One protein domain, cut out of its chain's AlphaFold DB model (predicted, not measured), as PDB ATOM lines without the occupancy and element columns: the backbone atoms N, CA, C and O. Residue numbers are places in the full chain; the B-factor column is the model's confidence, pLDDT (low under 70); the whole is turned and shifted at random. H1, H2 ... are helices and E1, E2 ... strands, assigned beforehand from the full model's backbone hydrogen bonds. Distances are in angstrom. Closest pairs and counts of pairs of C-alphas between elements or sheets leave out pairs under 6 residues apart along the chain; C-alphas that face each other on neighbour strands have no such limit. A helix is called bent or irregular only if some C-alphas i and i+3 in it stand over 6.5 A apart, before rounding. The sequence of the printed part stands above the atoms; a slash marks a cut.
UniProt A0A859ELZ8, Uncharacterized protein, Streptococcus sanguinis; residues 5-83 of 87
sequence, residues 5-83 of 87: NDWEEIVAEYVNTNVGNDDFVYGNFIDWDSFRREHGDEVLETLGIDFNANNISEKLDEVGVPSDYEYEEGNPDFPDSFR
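What this domain is: This is residues 5 to 83 of the 87 residues of an uncharacterized protein of Streptococcus sanguinis (UniProt A0A859ELZ8). A narrow sheet of three strands makes one end of an elongated model and the helices H2 and H3 make the other, with H2 running on from the end of E2 and H3 crossing it. H1 meets the sheet near the junction of the two ends, and the hairpin E1 and E2 reaches to the far tip. The 79 printed residues hold three named helices and three named strands in the order H1 E1 E2 H2 H3 E3; the antiparallel sheet has the order E1 - E2 - E3, and the class is mixed, helices and strands. The whole is only just loose, close to compact, with a radius of gyration of the C-alphas of 14.1 A and spans of 46 by 23 by 19 A.

How they stand to each other: In the sheet, E2, residues 25 to 31, is the inner strand, and E1, residues 15 to 19, forms a hairpin with it; N 18 and O 27 are 2.8 A apart, within hydrogen-bond range. E3, residues 69 to 71, is antiparallel to E2, with N 30 and O 70 at 2.8 A. H2, residues 32 to 46, only grazes the sheet with residues 32 to 34, and H1, residues 5 to 14, only grazes it with residues 11 to 14. H1 and H2 touch only at their ends, closest at the C-alphas of Tyr 14 and Phe 35, 6.7 A; they run opposite ways at a shallow tilt of 32 degrees, only just short of steep. H3, residues 56 to 63, touches H2, closest at the C-alphas of Gly 40 and Leu 60, 6.8 A, about perpendicular at 73 degrees. H3 and H1 are apart. In H3 every O i to N i+4 pair is within hydrogen-bond range, against 9 of 11 in H2 and 2 of 6 in H1, which has 4 of 7 O i to N i+3 pairs within range.

Where its parts are: E2 is 16.8 A long and E1 12.9 A. H2 is 17.8 A long, H1 14.6 A, H3 10.6 A and E3 6.2 A. H1 and H2 are irregular: C-alphas 6 and 9 are 7.9 A apart, and C-alphas 38 and 41 are 7.7 A apart. H1 begins at C-alpha 5 (89.717, -85.958, -3.298), and E3 ends at C-alpha 71 (88.097, -95.722, 12.177).

The domain as a whole: The C-alphas farthest apart, those of Asp 22 and Asp 50, are 46.7 A apart. The printed part has no cut and no long link; residues 72 to 83 hold no named element. The mean pLDDT of the printed part is 96.0, and no printed residue is under 70.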
ATOM      1  N   ASN A   5      89.921 -87.406  -3.176       94.94
ATOM      2  CA  ASN A   5      89.717 -85.958  -3.298       94.94
ATOM      3  C   ASN A   5      88.561 -85.581  -4.239       94.94
ATOM      4  O   ASN A   5      87.975 -84.517  -4.079       94.94
ATOM      5  N   ASP A   6      88.232 -86.433  -5.214       96.38
ATOM      6  CA  ASP A   6      87.124 -86.176  -6.142       96.38
ATOM      7  C   ASP A   6      85.759 -86.479  -5.495       96.38
ATOM      8  O   ASP A   6      84.730 -86.008  -5.972       96.38
ATOM      9  N   TRP A   7      85.760 -87.248  -4.402       96.75
ATOM     10  CA  TRP A   7      84.573 -87.732  -3.694       96.75
ATOM     11  C   TRP A   7      84.476 -87.214  -2.258       96.75
ATOM     12  O   TRP A   7      83.513 -87.532  -1.570       96.75
ATOM     13  N   GLU A   8      85.444 -86.417  -1.800       96.56
ATOM     14  CA  GLU A   8      85.582 -85.995  -0.403       96.56
ATOM     15  C   GLU A   8      84.299 -85.349   0.143       96.56
ATOM     16  O   GLU A   8      83.872 -85.671   1.247       96.56
ATOM     17  N   GLU A   9      83.638 -84.495  -0.642       97.12
ATOM     18  CA  GLU A   9      82.384 -83.845  -0.233       97.12
ATOM     19  C   GLU A   9      81.253 -84.853   0.015       97.12
ATOM     20  O   GLU A   9      80.521 -84.719   0.990       97.12
ATOM     21  N   ILE A  10      81.152 -85.893  -0.818       97.56
ATOM     22  CA  ILE A  10      80.138 -86.946  -0.683       97.56
ATOM     23  C   ILE A  10      80.508 -87.883   0.471       97.56
ATOM     24  O   ILE A  10      79.670 -88.197   1.310       97.56
ATOM     25  N   VAL A  11      81.779 -88.293   0.572       97.69
ATOM     26  CA  VAL A  11      82.255 -89.171   1.655       97.69
ATOM     27  C   VAL A  11      82.049 -88.521   3.026       97.69
ATOM     28  O   VAL A  11      81.772 -89.232   3.992       97.69
ATOM     29  N   ALA A  12      82.107 -87.189   3.123       97.44
ATOM     30  CA  ALA A  12      81.840 -86.460   4.361       97.44
ATOM     31  C   ALA A  12      80.451 -86.759   4.960       97.44
ATOM     32  O   ALA A  12      80.299 -86.718   6.180       97.44
ATOM     33  N   GLU A  13      79.453 -87.106   4.137       97.94
ATOM     34  CA  GLU A  13      78.110 -87.492   4.599       97.94
ATOM     35  C   GLU A  13      78.089 -88.865   5.297       97.94
ATOM     36  O   GLU A  13      77.184 -89.156   6.080       97.94
ATOM     37  N   TYR A  14      79.119 -89.684   5.070       98.06
ATOM     38  CA  TYR A  14      79.299 -91.012   5.663       98.06
ATOM     39  C   TYR A  14      80.256 -91.005   6.863       98.06
ATOM     40  O   TYR A  14      80.527 -92.057   7.454       98.06
ATOM     41  N   VAL A  15      80.752 -89.827   7.255       97.75
ATOM     42  CA  VAL A  15      81.585 -89.648   8.445       97.75
ATOM     43  C   VAL A  15      80.698 -89.539   9.679       97.75
ATOM     44  O   VAL A  15      79.860 -88.647   9.798       97.75
ATOM     45  N   ASN A  16      80.923 -90.423  10.644       96.75
ATOM     46  CA  ASN A  16      80.197 -90.461  11.908       96.75
ATOM     47  C   ASN A  16      81.167 -90.439  13.094       96.75
ATOM     48  O   ASN A  16      82.346 -90.760  12.960       96.75
ATOM     49  N   THR A  17      80.679 -90.072  14.279       96.38
ATOM     50  CA  THR A  17      81.484 -90.090  15.507       96.38
ATOM     51  C   THR A  17      81.286 -91.407  16.251       96.38
ATOM     52  O   THR A  17      80.158 -91.797  16.552       96.38
ATOM     53  N   ASN A  18      82.386 -92.085  16.575       94.56
ATOM     54  CA  ASN A  18      82.388 -93.279  17.411       94.56
ATOM     55  C   ASN A  18      82.287 -92.871  18.889       94.56
ATOM     56  O   ASN A  18      83.234 -92.308  19.448       94.56
ATOM     57  N   VAL A  19      81.138 -93.143  19.512       94.38
ATOM     58  CA  VAL A  19      80.837 -92.776  20.904       94.38
ATOM     59  C   VAL A  19      80.540 -94.028  21.725       94.38
ATOM     60  O   VAL A  19      79.709 -94.853  21.345       94.38
ATOM     61  N   GLY A  20      81.222 -94.163  22.861       90.94
ATOM     62  CA  GLY A  20      80.985 -95.220  23.838       90.94
ATOM     63  C   GLY A  20      79.676 -95.053  24.605       90.94
ATOM     64  O   GLY A  20      79.050 -93.998  24.613       90.94
ATOM     65  N   ASN A  21      79.277 -96.101  25.329       92.12
ATOM     66  CA  ASN A  21      78.090 -96.064  26.199       92.12
ATOM     67  C   ASN A  21      78.227 -95.098  27.395       92.12
ATOM     68  O   ASN A  21      77.260 -94.880  28.120       92.12
ATOM     69  N   ASP A  22      79.432 -94.592  27.644       94.19
ATOM     70  CA  ASP A  22      79.796 -93.615  28.670       94.19
ATOM     71  C   ASP A  22      79.942 -92.187  28.111       94.19
ATOM     72  O   ASP A  22      80.514 -91.326  28.777       94.19
ATOM     73  N   ASP A  23      79.440 -91.945  26.894       92.31
ATOM     74  CA  ASP A  23      79.568 -90.696  26.134       92.31
ATOM     75  C   ASP A  23      81.021 -90.322  25.775       92.31
ATOM     76  O   ASP A  23      81.292 -89.206  25.317       92.31
ATOM     77  N   PHE A  24      81.979 -91.241  25.947       92.81
ATOM     78  CA  PHE A  24      83.359 -91.017  25.536       92.81
ATOM     79  C   PHE A  24      83.489 -91.094  24.011       92.81
ATOM     80  O   PHE A  24      83.065 -92.066  23.386       92.81
ATOM     81  N   VAL A  25      84.106 -90.078  23.404       95.19
ATOM     82  CA  VAL A  25      84.385 -90.043  21.963       95.19
ATOM     83  C   VAL A  25      85.715 -90.743  21.691       95.19
ATOM     84  O   VAL A  25      86.752 -90.305  22.180       95.19
ATOM     85  N   TYR A  26      85.707 -91.799  20.881       92.25
ATOM     86  CA  TYR A  26      86.930 -92.500  20.459       92.25
ATOM     87  C   TYR A  26      87.564 -91.880  19.204       92.25
ATOM     88  O   TYR A  26      88.754 -92.045  18.955       92.25
ATOM     89  N   GLY A  27      86.790 -91.104  18.446       95.56
ATOM     90  CA  GLY A  27      87.192 -90.464  17.194       95.56
ATOM     91  C   GLY A  27      86.070 -90.559  16.167       95.56
ATOM     92  O   GLY A  27      84.961 -90.991  16.490       95.56
ATOM     93  N   ASN A  28      86.348 -90.169  14.930       97.44
ATOM     94  CA  ASN A  28      85.424 -90.377  13.821       97.44
ATOM     95  C   ASN A  28      85.659 -91.723  13.119       97.44
ATOM     96  O   ASN A  28      86.667 -92.398  13.333       97.44
ATOM     97  N   PHE A  29      84.706 -92.121  12.286       97.62
ATOM     98  CA  PHE A  29      84.830 -93.237  11.358       97.62
ATOM     99  C   PHE A  29      84.095 -92.938  10.050       97.62
ATOM    100  O   PHE A  29      83.163 -92.134  10.040       97.62
ATOM    101  N   ILE A  30      84.509 -93.589   8.966       98.31
ATOM    102  CA  ILE A  30      83.864 -93.536   7.648       98.31
ATOM    103  C   ILE A  30      83.136 -94.861   7.423       98.31
ATOM    104  O   ILE A  30      83.738 -95.923   7.588       98.31
ATOM    105  N   ASP A  31      81.857 -94.808   7.053       98.19
ATOM    106  CA  ASP A  31      81.080 -95.975   6.614       98.19
ATOM    107  C   ASP A  31      81.216 -96.166   5.094       98.19
ATOM    108  O   ASP A  31      80.405 -95.673   4.301       98.19
ATOM    109  N   TRP A  32      82.272 -96.873   4.678       98.19
ATOM    110  CA  TRP A  32      82.530 -97.122   3.261       98.19
ATOM    111  C   TRP A  32      81.525 -98.083   2.637       98.19
ATOM    112  O   TRP A  32      81.256 -97.983   1.441       98.19
ATOM    113  N   ASP A  33      80.931 -98.985   3.416       98.00
ATOM    114  CA  ASP A  33      79.916 -99.911   2.912       98.00
ATOM    115  C   ASP A  33      78.639 -99.177   2.493       98.00
ATOM    116  O   ASP A  33      78.067 -99.478   1.440       98.00
ATOM    117  N   SER A  34      78.200 -98.189   3.278       98.19
ATOM    118  CA  SER A  34      77.071 -97.338   2.895       98.19
ATOM    119  C   SER A  34      77.405 -96.474   1.679       98.19
ATOM    120  O   SER A  34      76.614 -96.455   0.736       98.19
ATOM    121  N   PHE A  35      78.599 -95.868   1.631       98.31
ATOM    122  CA  PHE A  35      79.065 -95.134   0.449       98.31
ATOM    123  C   PHE A  35      79.075 -96.020  -0.809       98.31
ATOM    124  O   PHE A  35      78.516 -95.656  -1.841       98.31
ATOM    125  N   ARG A  36      79.643 -97.230  -0.725       97.94
ATOM    126  CA  ARG A  36      79.687 -98.203  -1.831       97.94
ATOM    127  C   ARG A  36      78.303 -98.600  -2.318       97.94
ATOM    128  O   ARG A  36      78.108 -98.785  -3.517       97.94
ATOM    129  N   ARG A  37      77.355 -98.774  -1.399       97.38
ATOM    130  CA  ARG A  37      75.978 -99.151  -1.731       97.38
ATOM    131  C   ARG A  37      75.241 -98.041  -2.480       97.38
ATOM    132  O   ARG A  37      74.386 -98.361  -3.298       97.38
ATOM    133  N   GLU A  38      75.529 -96.783  -2.162       98.06
ATOM    134  CA  GLU A  38      74.753 -95.626  -2.628       98.06
ATOM    135  C   GLU A  38      75.391 -94.893  -3.812       98.06
ATOM    136  O   GLU A  38      74.652 -94.398  -4.653       98.06
ATOM    137  N   HIS A  39      76.726 -94.884  -3.910       97.88
ATOM    138  CA  HIS A  39      77.481 -94.177  -4.956       97.88
ATOM    139  C   HIS A  39      78.484 -95.065  -5.708       97.88
ATOM    140  O   HIS A  39      79.248 -94.588  -6.549       97.88
ATOM    141  N   GLY A  40      78.543 -96.365  -5.409       97.19
ATOM    142  CA  GLY A  40      79.511 -97.263  -6.041       97.19
ATOM    143  C   GLY A  40      79.331 -97.385  -7.559       97.19
ATOM    144  O   GLY A  40      80.310 -97.477  -8.300       97.19
ATOM    145  N   ASP A  41      78.096 -97.345  -8.047       97.69
ATOM    146  CA  ASP A  41      77.799 -97.282  -9.477       97.69
ATOM    147  C   ASP A  41      78.332 -95.987 -10.104       97.69
ATOM    148  O   ASP A  41      79.081 -96.053 -11.078       97.69
ATOM    149  N   GLU A  42      78.058 -94.832  -9.497       97.94
ATOM    150  CA  GLU A  42      78.534 -93.523  -9.964       97.94
ATOM    151  C   GLU A  42      80.073 -93.442 -10.027       97.94
ATOM    152  O   GLU A  42      80.640 -92.868 -10.967       97.94
ATOM    153  N   VAL A  43      80.772 -94.058  -9.065       97.75
ATOM    154  CA  VAL A  43      82.240 -94.174  -9.077       97.75
ATOM    155  C   VAL A  43      82.717 -94.936 -10.313       97.75
ATOM    156  O   VAL A  43      83.631 -94.483 -11.011       97.75
ATOM    157  N   LEU A  44      82.120 -96.094 -10.603       98.00
ATOM    158  CA  LEU A  44      82.512 -96.922 -11.745       98.00
ATOM    159  C   LEU A  44      82.152 -96.262 -13.079       98.00
ATOM    160  O   LEU A  44      82.970 -96.287 -14.003       98.00
ATOM    161  N   GLU A  45      80.991 -95.611 -13.164       97.31
ATOM    162  CA  GLU A  45      80.568 -94.843 -14.337       97.31
ATOM    163  C   GLU A  45      81.523 -93.680 -14.630       97.31
ATOM    164  O   GLU A  45      81.961 -93.509 -15.771       97.31
ATOM    165  N   THR A  46      81.927 -92.928 -13.601       97.00
ATOM    166  CA  THR A  46      82.891 -91.819 -13.723       97.00
ATOM    167  C   THR A  46      84.252 -92.299 -14.230       97.00
ATOM    168  O   THR A  46      84.924 -91.611 -15.002       97.00
ATOM    169  N   LEU A  47      84.656 -93.509 -13.837       96.44
ATOM    170  CA  LEU A  47      85.887 -94.147 -14.300       96.44
ATOM    171  C   LEU A  47      85.742 -94.843 -15.666       96.44
ATOM    172  O   LEU A  47      86.741 -95.333 -16.200       96.44
ATOM    173  N   GLY A  48      84.535 -94.891 -16.239       96.88
ATOM    174  CA  GLY A  48      84.248 -95.584 -17.497       96.88
ATOM    175  C   GLY A  48      84.421 -97.104 -17.412       96.88
ATOM    176  O   GLY A  48      84.786 -97.735 -18.406       96.88
ATOM    177  N   ILE A  49      84.218 -97.686 -16.229       97.19
ATOM    178  CA  ILE A  49      84.309 -99.128 -15.987       97.19
ATOM    179  C   ILE A  49      82.947 -99.766 -16.257       97.19
ATOM    180  O   ILE A  49      81.936 -99.316 -15.737       97.19
ATOM    181  N   ASP A  50      82.925-100.832 -17.055       96.69
ATOM    182  CA  ASP A  50      81.715-101.622 -17.298       96.69
ATOM    183  C   ASP A  50      81.450-102.586 -16.130       96.69
ATOM    184  O   ASP A  50      82.350-103.314 -15.689       96.69
ATOM    185  N   PHE A  51      80.215-102.604 -15.631       97.00
ATOM    186  CA  PHE A  51      79.803-103.411 -14.484       97.00
ATOM    187  C   PHE A  51      78.329-103.824 -14.570       97.00
ATOM    188  O   PHE A  51      77.555-103.374 -15.411       97.00
ATOM    189  N   ASN A  52      77.935-104.730 -13.684       95.56
ATOM    190  CA  ASN A  52      76.558-105.136 -13.456       95.56
ATOM    191  C   ASN A  52      76.355-105.507 -11.979       95.56
ATOM    192  O   ASN A  52      77.300-105.579 -11.193       95.56
ATOM    193  N   ALA A  53      75.111-105.808 -11.605       92.44
ATOM    194  CA  ALA A  53      74.751-106.125 -10.223       92.44
ATOM    195  C   ALA A  53      75.524-107.314  -9.615       92.44
ATOM    196  O   ALA A  53      75.635-107.401  -8.397       92.44
ATOM    197  N   ASN A  54      76.063-108.228 -10.432       95.44
ATOM    198  CA  ASN A  54      76.787-109.400  -9.937       95.44
ATOM    199  C   ASN A  54      78.278-109.138  -9.690       95.44
ATOM    200  O   ASN A  54      78.906-109.950  -9.017       95.44
ATOM    201  N   ASN A  55      78.858-108.068 -10.248       96.31
ATOM    202  CA  ASN A  55      80.298-107.795 -10.154       96.31
ATOM    203  C   ASN A  55      80.648-106.392  -9.635       96.31
ATOM    204  O   ASN A  55      81.828-106.085  -9.514       96.31
ATOM    205  N   ILE A  56      79.659-105.555  -9.302       96.62
ATOM    206  CA  ILE A  56      79.891-104.185  -8.824       96.62
ATOM    207  C   ILE A  56      80.878-104.126  -7.647       96.62
ATOM    208  O   ILE A  56      81.824-103.350  -7.696       96.62
ATOM    209  N   SER A  57      80.733-104.997  -6.643       96.25
ATOM    210  CA  SER A  57      81.645-105.029  -5.489       96.25
ATOM    211  C   SER A  57      83.081-105.361  -5.897       96.25
ATOM    212  O   SER A  57      84.003-104.667  -5.491       96.25
ATOM    213  N   GLU A  58      83.264-106.376  -6.746       97.81
ATOM    214  CA  GLU A  58      84.585-106.762  -7.260       97.81
ATOM    215  C   GLU A  58      85.218-105.608  -8.048       97.81
ATOM    216  O   GLU A  58      86.404-105.329  -7.901       97.81
ATOM    217  N   LYS A  59      84.427-104.876  -8.842       98.12
ATOM    218  CA  LYS A  59      84.910-103.700  -9.579       98.12
ATOM    219  C   LYS A  59      85.287-102.540  -8.673       98.12
ATOM    220  O   LYS A  59      86.291-101.882  -8.936       98.12
ATOM    221  N   LEU A  60      84.533-102.310  -7.603       98.12
ATOM    222  CA  LEU A  60      84.881-101.319  -6.589       98.12
ATOM    223  C   LEU A  60      86.190-101.682  -5.879       98.12
ATOM    224  O   LEU A  60      87.022-100.799  -5.667       98.12
ATOM    225  N   ASP A  61      86.414-102.969  -5.595       97.94
ATOM    226  CA  ASP A  61      87.682-103.463  -5.046       97.94
ATOM    227  C   ASP A  61      88.836-103.245  -6.045       97.94
ATOM    228  O   ASP A  61      89.882-102.707  -5.681       97.94
ATOM    229  N   GLU A  62      88.640-103.596  -7.323       97.81
ATOM    230  CA  GLU A  62      89.644-103.434  -8.389       97.81
ATOM    231  C   GLU A  62      90.084-101.976  -8.580       97.81
ATOM    232  O   GLU A  62      91.261-101.711  -8.843       97.81
ATOM    233  N   VAL A  63      89.154-101.020  -8.473       97.44
ATOM    234  CA  VAL A  63      89.481 -99.591  -8.605       97.44
ATOM    235  C   VAL A  63      89.928 -98.959  -7.289       97.44
ATOM    236  O   VAL A  63      90.331 -97.797  -7.315       97.44
ATOM    237  N   GLY A  64      89.921 -99.697  -6.177       97.62
ATOM    238  CA  GLY A  64      90.450 -99.257  -4.889       97.62
ATOM    239  C   GLY A  64      89.503 -98.390  -4.060       97.62
ATOM    240  O   GLY A  64      89.980 -97.561  -3.290       97.62
ATOM    241  N   VAL A  65      88.185 -98.546  -4.212       97.56
ATOM    242  CA  VAL A  65      87.233 -97.964  -3.249       97.56
ATOM    243  C   VAL A  65      87.327 -98.766  -1.948       97.56
ATOM    244  O   VAL A  65      87.142 -99.984  -2.021       97.56
ATOM    245  N   PRO A  66      87.583 -98.147  -0.782       97.31
ATOM    246  CA  PRO A  66      87.623 -98.872   0.485       97.31
ATOM    247  C   PRO A  66      86.290 -99.562   0.816       97.31
ATOM    248  O   PRO A  66      85.251 -99.248   0.230       97.31
ATOM    249  N   SER A  67      86.333-100.518   1.739       96.69
ATOM    250  CA  SER A  67      85.179-101.255   2.269       96.69
ATOM    251  C   SER A  67      85.184-101.231   3.795       96.69
ATOM    252  O   SER A  67      86.179-100.821   4.396       96.69
ATOM    253  N   ASP A  68      84.111-101.735   4.403       96.88
ATOM    254  CA  ASP A  68      83.906-101.769   5.851       96.88
ATOM    255  C   ASP A  68      83.919-100.361   6.480       96.88
ATOM    256  O   ASP A  68      83.685 -99.336   5.836       96.88
ATOM    257  N   TYR A  69      84.156-100.313   7.786       96.50
ATOM    258  CA  TYR A  69      84.305 -99.085   8.539       96.50
ATOM    259  C   TYR A  69      85.782 -98.759   8.699       96.50
ATOM    260  O   TYR A  69      86.566 -99.571   9.200       96.50
ATOM    261  N   GLU A  70      86.151 -97.539   8.340       96.81
ATOM    262  CA  GLU A  70      87.478 -97.014   8.613       96.81
ATOM    263  C   GLU A  70      87.409 -96.118   9.847       96.81
ATOM    264  O   GLU A  70      86.720 -95.106   9.831       96.81
ATOM    265  N   TYR A  71      88.099 -96.483  10.925       96.44
ATOM    266  CA  TYR A  71      88.097 -95.722  12.177       96.44
ATOM    267  C   TYR A  71      89.325 -94.817  12.270       96.44
ATOM    268  O   TYR A  71      90.412 -95.215  11.868       96.44
ATOM    269  N   GLU A  72      89.170 -93.627  12.852       95.56
ATOM    270  CA  GLU A  72      90.279 -92.731  13.201       95.56
ATOM    271  C   GLU A  72      91.166 -93.330  14.304       95.56
ATOM    272  O   GLU A  72      92.389 -93.168  14.292       95.56
ATOM    273  N   GLU A  73      90.554 -94.025  15.268       92.31
ATOM    274  CA  GLU A  73      91.248 -94.619  16.410       92.31
ATOM    275  C   GLU A  73      92.299 -95.634  15.939       92.31
ATOM    276  O   GLU A  73      91.987 -96.673  15.362       92.31
ATOM    277  N   GLY A  74      93.572 -95.330  16.199       88.69
ATOM    278  CA  GLY A  74      94.689 -96.190  15.807       88.69
ATOM    279  C   GLY A  74      95.035 -96.157  14.315       88.69
ATOM    280  O   GLY A  74      95.927 -96.903  13.909       88.69
ATOM    281  N   ASN A  75      94.401 -95.290  13.516       92.12
ATOM    282  CA  ASN A  75      94.656 -95.162  12.083       92.12
ATOM    283  C   ASN A  75      95.448 -93.874  11.755       92.12
ATOM    284  O   ASN A  75      94.889 -92.765  11.737       92.12
ATOM    285  N   PRO A  76      96.763 -93.982  11.481       89.81
ATOM    286  CA  PRO A  76      97.589 -92.834  11.109       89.81
ATOM    287  C   PRO A  76      97.266 -92.286   9.712       89.81
ATOM    288  O   PRO A  76      97.574 -91.127   9.451       89.81
ATOM    289  N   ASP A  77      96.614 -93.072   8.856       91.50
ATOM    290  CA  ASP A  77      96.298 -92.708   7.473       91.50
ATOM    291  C   ASP A  77      94.864 -92.172   7.312       91.50
ATOM    292  O   ASP A  77      94.478 -91.766   6.217       91.50
ATOM    293  N   PHE A  78      94.087 -92.116   8.404       94.12
ATOM    294  CA  PHE A  78      92.735 -91.555   8.393       94.12
ATOM    295  C   PHE A  78      92.736 -90.114   7.844       94.12
ATOM    296  O   PHE A  78      93.588 -89.320   8.268       94.12
ATOM    297  N   PRO A  79      91.794 -89.741   6.956       93.31
ATOM    298  CA  PRO A  79      91.789 -88.432   6.312       93.31
ATOM    299  C   PRO A  79      91.766 -87.272   7.312       93.31
ATOM    300  O   PRO A  79      90.847 -87.141   8.120       93.31
ATOM    301  N   ASP A  80      92.763 -86.387   7.226       91.94
ATOM    302  CA  ASP A  80      92.918 -85.251   8.146       91.94
ATOM    303  C   ASP A  80      91.708 -84.305   8.149       91.94
ATOM    304  O   ASP A  80      91.383 -83.708   9.178       91.94
ATOM    305  N   SER A  81      91.019 -84.180   7.012       92.00
ATOM    306  CA  SER A  81      89.794 -83.386   6.882       92.00
ATOM    307  C   SER A  81      88.643 -83.923   7.733       92.00
ATOM    308  O   SER A  81      87.790 -83.141   8.159       92.00
ATOM    309  N   PHE A  82      88.651 -85.221   8.045       95.06
ATOM    310  CA  PHE A  82      87.600 -85.904   8.797       95.06
ATOM    311  C   PHE A  82      87.989 -86.244  10.233       95.06
ATOM    312  O   PHE A  82      87.141 -86.727  10.983       95.06
ATOM    313  N   ARG A  83      89.234 -85.989  10.651       94.19
ATOM    314  CA  ARG A  83      89.680 -86.266  12.023       94.19
ATOM    315  C   ARG A  83      88.879 -85.466  13.047       94.19
ATOM    316  O   ARG A  83      88.755 -84.241  12.946       94.19
TER     317      ARG A  83